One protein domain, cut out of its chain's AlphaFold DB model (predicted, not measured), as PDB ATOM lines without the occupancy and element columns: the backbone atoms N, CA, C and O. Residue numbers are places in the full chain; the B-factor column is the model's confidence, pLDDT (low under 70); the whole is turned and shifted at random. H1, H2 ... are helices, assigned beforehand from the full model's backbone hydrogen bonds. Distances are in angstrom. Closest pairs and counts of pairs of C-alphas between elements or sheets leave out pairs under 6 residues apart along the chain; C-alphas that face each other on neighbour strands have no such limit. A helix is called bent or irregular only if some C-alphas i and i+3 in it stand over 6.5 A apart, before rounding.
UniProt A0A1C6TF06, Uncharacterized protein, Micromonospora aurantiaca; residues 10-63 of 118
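What this domain is: This is residues 10 to 63 of the 118 residues of an uncharacterized protein of Micromonospora aurantiaca (UniProt A0A1C6TF06). This is a long, uneven helical hairpin: a short helix, H1, folds back through a loop and runs side by side with the first part of a much longer helix, H2, whose far part sticks out alone as an arm from residue 43 on. The loop caps one end, and the arm makes much of the length. The printed part has 54 residues with two named helices, H1 then H2, and no named strand; its class is all helix. It is extended, with a radius of gyration of the C-alphas of 17.1 A, and the C-alphas span 57 by 18 by 8 A, a rod.

How they stand to each other: Begin with H1, residues 10 to 21, and go on over the link to H2, residues 29 to 61. The two touch, with 6 pairs of C-alphas within 8 A. Look for the closest pair at the C-alphas of Val 12 and Leu 38, 5.9 A apart. H1 touches H2 with residues 12 to 16 alone, and H2 touches H1 with residues 35 to 42 alone. Their lines stand at a shallow tilt of 18 degrees and they run opposite ways, a helical hairpin. In both H1 and H2 every O i to N i+4 pair is within hydrogen-bond range.

Where its parts are: Find C-alpha 10 at (170.404, 136.539, 167.609); from there H1 runs 16.3 A to C-alpha 21. H2 begins at C-alpha 29, at (154.005, 122.748, 162.288), and runs 47.6 A to C-alpha 61 at (191.391, 148.769, 148.568). Neither helix is bent.

The domain as a whole: The two C-alphas farthest apart are those of Gly 25 and Ala 63, at 56.9 A. The printed part has no cut, and the link from H1 to H2, 7 residues, is short. Residues 20 to 26 stand free, as do residues 43 to 63, of which 43 to 61 belong to H2. The mean pLDDT of the printed part is 84.8; look at residues 62 to 63 for the low confidence, under 70.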
ATOM      1  N   GLY A  10     170.795 136.260 166.224       86.31
ATOM      2  CA  GLY A  10     170.404 136.539 167.609       86.31
ATOM      3  C   GLY A  10     168.893 136.717 167.780       86.31
ATOM      4  O   GLY A  10     168.320 136.235 168.751       86.31
ATOM      5  N   THR A  11     168.224 137.332 166.802       85.94
ATOM      6  CA  THR A  11     166.758 137.458 166.773       85.94
ATOM      7  C   THR A  11     166.082 136.094 166.626       85.94
ATOM      8  O   THR A  11     165.079 135.837 167.290       85.94
ATOM      9  N   VAL A  12     166.634 135.205 165.790       87.25
ATOM     10  CA  VAL A  12     166.119 133.835 165.619       87.25
ATOM     11  C   VAL A  12     166.286 133.026 166.906       87.25
ATOM     12  O   VAL A  12     165.338 132.374 167.336       87.25
ATOM     13  N   LEU A  13     167.457 133.105 167.546       88.25
ATOM     14  CA  LEU A  13     167.738 132.416 168.809       88.25
ATOM     15  C   LEU A  13     166.821 132.903 169.934       88.25
ATOM     16  O   LEU A  13     166.177 132.085 170.582       88.25
ATOM     17  N   ALA A  14     166.661 134.219 170.095       88.44
ATOM     18  CA  ALA A  14     165.754 134.782 171.094       88.44
ATOM     19  C   ALA A  14     164.291 134.362 170.864       88.44
ATOM     20  O   ALA A  14     163.563 134.090 171.818       88.44
ATOM     21  N   ALA A  15     163.854 134.270 169.602       85.69
ATOM     22  CA  ALA A  15     162.522 133.770 169.267       85.69
ATOM     23  C   ALA A  15     162.368 132.273 169.590       85.69
ATOM     24  O   ALA A  15     161.326 131.863 170.106       85.69
ATOM     25  N   ALA A  16     163.396 131.463 169.325       86.31
ATOM     26  CA  ALA A  16     163.410 130.042 169.661       86.31
ATOM     27  C   ALA A  16     163.380 129.811 171.181       86.31
ATOM     28  O   ALA A  16     162.596 128.984 171.650       86.31
ATOM     29  N   ASP A  17     164.164 130.574 171.945       90.19
ATOM     30  CA  ASP A  17     164.194 130.504 173.407       90.19
ATOM     31  C   ASP A  17     162.850 130.932 174.012       90.19
ATOM     32  O   ASP A  17     162.281 130.202 174.822       90.19
ATOM     33  N   ALA A  18     162.261 132.033 173.534       87.25
ATOM     34  CA  ALA A  18     160.951 132.495 173.997       87.25
ATOM     35  C   ALA A  18     159.820 131.489 173.710       87.25
ATOM     36  O   ALA A  18     158.899 131.335 174.519       87.25
ATOM     37  N   LEU A  19     159.866 130.799 172.564       85.00
ATOM     38  CA  LEU A  19     158.917 129.728 172.244       85.00
ATOM     39  C   LEU A  19     159.139 128.502 173.131       85.00
ATOM     40  O   LEU A  19     158.172 127.906 173.602       85.00
ATOM     41  N   ARG A  20     160.398 128.151 173.397       84.38
ATOM     42  CA  ARG A  20     160.773 127.017 174.245       84.38
ATOM     43  C   ARG A  20     160.374 127.228 175.709       84.38
ATOM     44  O   ARG A  20     159.860 126.295 176.318       84.38
ATOM     45  N   GLU A  21     160.563 128.425 176.260       82.69
ATOM     46  CA  GLU A  21     160.202 128.764 177.649       82.69
ATOM     47  C   GLU A  21     158.692 128.716 177.906       82.69
ATOM     48  O   GLU A  21     158.250 128.384 179.005       82.69
ATOM     49  N   ARG A  22     157.881 129.021 176.889       77.62
ATOM     50  CA  ARG A  22     156.414 129.015 176.992       77.62
ATOM     51  C   ARG A  22     155.796 127.635 176.791       77.62
ATOM     52  O   ARG A  22     154.578 127.511 176.923       77.62
ATOM     53  N   ARG A  23     156.592 126.612 176.458       78.38
ATOM     54  CA  ARG A  23     156.064 125.312 176.031       78.38
ATOM     55  C   ARG A  23     156.357 124.160 176.972       78.38
ATOM     56  O   ARG A  23     157.418 124.044 177.567       78.38
ATOM     57  N   THR A  24     155.399 123.238 177.003       71.25
ATOM     58  CA  THR A  24     155.419 122.007 177.804       71.25
ATOM     59  C   THR A  24     155.195 120.736 176.961       71.25
ATOM     60  O   THR A  24     154.943 119.675 177.520       71.25
ATOM     61  N   GLY A  25     155.297 120.805 175.621       76.31
ATOM     62  CA  GLY A  25     154.958 119.695 174.700       76.31
ATOM     63  C   GLY A  25     155.750 119.655 173.379       76.31
ATOM     64  O   GLY A  25     156.779 120.316 173.272       76.31
ATOM     65  N   VAL A  26     155.280 118.885 172.380       85.31
ATOM     66  CA  VAL A  26     155.898 118.666 171.037       85.31
ATOM     67  C   VAL A  26     155.654 119.844 170.080       85.31
ATOM     68  O   VAL A  26     154.723 120.616 170.289       85.31
ATOM     69  N   TRP A  27     156.528 120.028 169.075       85.62
ATOM     70  CA  TRP A  27     156.471 121.176 168.164       85.62
ATOM     71  C   TRP A  27     155.311 121.089 167.195       85.62
ATOM     72  O   TRP A  27     155.099 120.051 166.576       85.62
ATOM     73  N   THR A  28     154.575 122.194 167.080       89.31
ATOM     74  CA  THR A  28     153.544 122.341 166.058       89.31
ATOM     75  C   THR A  28     154.176 122.768 164.738       89.31
ATOM     76  O   THR A  28     155.174 123.495 164.716       89.31
ATOM     77  N   ASP A  29     153.551 122.377 163.631       90.88
ATOM     78  CA  ASP A  29     154.005 122.748 162.288       90.88
ATOM     79  C   ASP A  29     154.082 124.270 162.103       90.88
ATOM     80  O   ASP A  29     154.987 124.774 161.440       90.88
ATOM     81  N   ALA A  30     153.176 125.021 162.738       88.75
ATOM     82  CA  ALA A  30     153.161 126.480 162.689       88.75
ATOM     83  C   ALA A  30     154.384 127.103 163.382       88.75
ATOM     84  O   ALA A  30     154.998 128.021 162.841       88.75
ATOM     85  N   GLU A  31     154.775 126.598 164.555       86.94
ATOM     86  CA  GLU A  31     155.963 127.085 165.272       86.94
ATOM     87  C   GLU A  31     157.246 126.770 164.499       86.94
ATOM     88  O   GLU A  31     158.132 127.620 164.390       86.94
ATOM     89  N   VAL A  32     157.326 125.572 163.911       89.19
ATOM     90  CA  VAL A  32     158.451 125.185 163.051       89.19
ATOM     91  C   VAL A  32     158.509 126.082 161.814       89.19
ATOM     92  O   VAL A  32     159.576 126.599 161.487       89.19
ATOM     93  N   ALA A  33     157.374 126.337 161.159       90.00
ATOM     94  CA  ALA A  33     157.307 127.207 159.987       90.00
ATOM     95  C   ALA A  33     157.762 128.643 160.297       90.00
ATOM     96  O   ALA A  33     158.495 129.241 159.505       90.00
ATOM     97  N   VAL A  34     157.390 129.186 161.462       87.88
ATOM     98  CA  VAL A  34     157.835 130.518 161.907       87.88
ATOM     99  C   VAL A  34     159.349 130.557 162.113       87.88
ATOM    100  O   VAL A  34     160.004 131.473 161.614       87.88
ATOM    101  N   LEU A  35     159.925 129.561 162.790       88.06
ATOM    102  CA  LEU A  35     161.376 129.498 163.002       88.06
ATOM    103  C   LEU A  35     162.145 129.334 161.686       88.06
ATOM    104  O   LEU A  35     163.161 129.999 161.490       88.06
ATOM    105  N   MET A  36     161.635 128.523 160.756       91.31
ATOM    106  CA  MET A  36     162.228 128.349 159.425       91.31
ATOM    107  C   MET A  36     162.192 129.648 158.612       91.31
ATOM    108  O   MET A  36     163.188 130.009 157.983       91.31
ATOM    109  N   LEU A  37     161.085 130.396 158.662       88.88
ATOM    110  CA  LEU A  37     160.977 131.698 158.000       88.88
ATOM    111  C   LEU A  37     161.951 132.726 158.596       88.88
ATOM    112  O   LEU A  37     162.583 133.479 157.854       88.88
ATOM    113  N   LEU A  38     162.087 132.755 159.924       89.00
ATOM    114  CA  LEU A  38     163.030 133.639 160.610       89.00
ATOM    115  C   LEU A  38     164.485 133.286 160.272       89.00
ATOM    116  O   LEU A  38     165.268 134.183 159.959       89.00
ATOM    117  N   ALA A  39     164.832 131.996 160.255       89.19
ATOM    118  CA  ALA A  39     166.152 131.522 159.846       89.19
ATOM    119  C   ALA A  39     166.469 131.902 158.391       89.19
ATOM    120  O   ALA A  39     167.544 132.432 158.113       89.19
ATOM    121  N   PHE A  40     165.512 131.716 157.476       89.94
ATOM    122  CA  PHE A  40     165.660 132.105 156.074       89.94
ATOM    123  C   PHE A  40     165.925 133.607 155.915       89.94
ATOM    124  O   PHE A  40     166.881 134.003 155.245       89.94
ATOM    125  N   ARG A  41     165.127 134.453 156.577       89.12
ATOM    126  CA  ARG A  41     165.308 135.915 156.538       89.12
ATOM    127  C   ARG A  41     166.634 136.352 157.155       89.12
ATOM    128  O   ARG A  41     167.289 137.232 156.603       89.12
ATOM    129  N   SER A  42     167.057 135.712 158.246       89.62
ATOM    130  CA  SER A  42     168.377 135.956 158.833       89.62
ATOM    131  C   SER A  42     169.507 135.607 157.865       89.62
ATOM    132  O   SER A  42     170.500 136.329 157.819       89.62
ATOM    133  N   GLY A  43     169.374 134.514 157.110       88.56
ATOM    134  CA  GLY A  43     170.345 134.127 156.089       88.56
ATOM    135  C   GLY A  43     170.439 135.167 154.974       88.56
ATOM    136  O   GLY A  43     171.534 135.624 154.662       88.56
ATOM    137  N   GLN A  44     169.296 135.616 154.446       89.00
ATOM    138  CA  GLN A  44     169.260 136.668 153.422       89.00
ATOM    139  C   GLN A  44     169.925 137.966 153.898       89.00
ATOM    140  O   GLN A  44     170.749 138.533 153.183       89.00
ATOM    141  N   ALA A  45     169.611 138.415 155.116       87.25
ATOM    142  CA  ALA A  45     170.208 139.622 155.684       87.25
ATOM    143  C   ALA A  45     171.731 139.486 155.867       87.25
ATOM    144  O   ALA A  45     172.476 140.426 155.583       87.25
ATOM    145  N   ALA A  46     172.204 138.313 156.304       86.62
ATOM    146  CA  ALA A  46     173.630 138.037 156.451       86.62
ATOM    147  C   ALA A  46     174.365 138.060 155.101       86.62
ATOM    148  O   ALA A  46     175.434 138.660 155.014       86.62
ATOM    149  N   THR A  47     173.779 137.478 154.049       89.31
ATOM    150  CA  THR A  47     174.340 137.517 152.688       89.31
ATOM    151  C   THR A  47     174.477 138.947 152.182       89.31
ATOM    152  O   THR A  47     175.574 139.344 151.806       89.31
ATOM    153  N   VAL A  48     173.411 139.751 152.264       87.94
ATOM    154  CA  VAL A  48     173.451 141.160 151.832       87.94
ATOM    155  C   VAL A  48     174.517 141.939 152.603       87.94
ATOM    156  O   VAL A  48     175.271 142.712 152.019       87.94
ATOM    157  N   THR A  49     174.622 141.713 153.914       87.62
ATOM    158  CA  THR A  49     175.637 142.377 154.745       87.62
ATOM    159  C   THR A  49     177.055 141.986 154.323       87.62
ATOM    160  O   THR A  49     177.928 142.850 154.257       87.62
ATOM    161  N   ALA A  50     177.290 140.708 154.015       87.06
ATOM    162  CA  ALA A  50     178.586 140.220 153.552       87.06
ATOM    163  C   ALA A  50     178.962 140.801 152.180       87.06
ATOM    164  O   ALA A  50     180.074 141.299 152.022       87.06
ATOM    165  N   GLU A  51     178.026 140.821 151.229       88.00
ATOM    166  CA  GLU A  51     178.227 141.412 149.899       88.00
ATOM    167  C   GLU A  51     178.507 142.920 149.984       88.00
ATOM    168  O   GLU A  51     179.414 143.435 149.329       88.00
ATOM    169  N   MET A  52     177.775 143.643 150.838       88.62
ATOM    170  CA  MET A  52     178.032 145.063 151.085       88.62
ATOM    171  C   MET A  52     179.406 145.295 151.717       88.62
ATOM    172  O   MET A  52     180.105 146.228 151.322       88.62
ATOM    173  N   ALA A  53     179.800 144.468 152.688       87.19
ATOM    174  CA  ALA A  53     181.114 144.558 153.312       87.19
ATOM    175  C   ALA A  53     182.231 144.300 152.292       87.19
ATOM    176  O   ALA A  53     183.197 145.057 152.251       87.19
ATOM    177  N   GLU A  54     182.072 143.296 151.428       84.81
ATOM    178  CA  GLU A  54     183.010 143.016 150.342       84.81
ATOM    179  C   GLU A  54     183.126 144.203 149.379       84.81
ATOM    180  O   GLU A  54     184.235 144.653 149.097       84.81
ATOM    181  N   MET A  55     181.999 144.775 148.941       83.81
ATOM    182  CA  MET A  55     181.985 145.961 148.080       83.81
ATOM    183  C   MET A  55     182.712 147.150 148.729       83.81
ATOM    184  O   MET A  55     183.480 147.843 148.060       83.81
ATOM    185  N   ILE A  56     182.483 147.398 150.022       85.00
ATOM    186  CA  ILE A  56     183.147 148.479 150.764       85.00
ATOM    187  C   ILE A  56     184.651 148.218 150.860       85.00
ATOM    188  O   ILE A  56     185.433 149.125 150.584       85.00
ATOM    189  N   CYS A  57     185.066 146.995 151.200       80.50
ATOM    190  CA  CYS A  57     186.479 146.620 151.242       80.50
ATOM    191  C   CYS A  57     187.143 146.805 149.875       80.50
ATOM    192  O   CYS A  57     188.165 147.473 149.794       80.50
ATOM    193  N   GLN A  58     186.522 146.332 148.790       78.50
ATOM    194  CA  GLN A  58     187.022 146.548 147.429       78.50
ATOM    195  C   GLN A  58     187.115 148.040 147.085       78.50
ATOM    196  O   GLN A  58     188.084 148.477 146.467       78.50
ATOM    197  N   HIS A  59     186.133 148.848 147.492       76.25
ATOM    198  CA  HIS A  59     186.176 150.293 147.280       76.25
ATOM    199  C   HIS A  59     187.332 150.958 148.042       76.25
ATOM    200  O   HIS A  59     188.003 151.824 147.485       76.25
ATOM    201  N   LEU A  60     187.578 150.546 149.288       79.12
ATOM    202  CA  LEU A  60     188.678 151.042 150.117       79.12
ATOM    203  C   LEU A  60     190.047 150.569 149.605       79.12
ATOM    204  O   LEU A  60     190.978 151.368 149.545       79.12
ATOM    205  N   ASP A  61     190.165 149.319 149.162       72.94
ATOM    206  CA  ASP A  61     191.391 148.769 148.568       72.94
ATOM    207  C   ASP A  61     191.715 149.441 147.222       72.94
ATOM    208  O   ASP A  61     192.876 149.669 146.872       72.94
ATOM    209  N   HIS A  62     190.680 149.840 146.479       63.66
ATOM    210  CA  HIS A  62     190.793 150.643 145.264       63.66
ATOM    211  C   HIS A  62     190.711 152.156 145.517       63.66
ATOM    212  O   HIS A  62     190.622 152.922 144.555       63.66
ATOM    213  N   ALA A  63     190.837 152.615 146.769       59.28
ATOM    214  CA  ALA A  63     190.980 154.034 147.109       59.28
ATOM    215  C   ALA A  63     192.377 154.596 146.768       59.28
ATOM    216  O   ALA A  63     192.748 155.687 147.203       59.28
TER     217      ALA A  63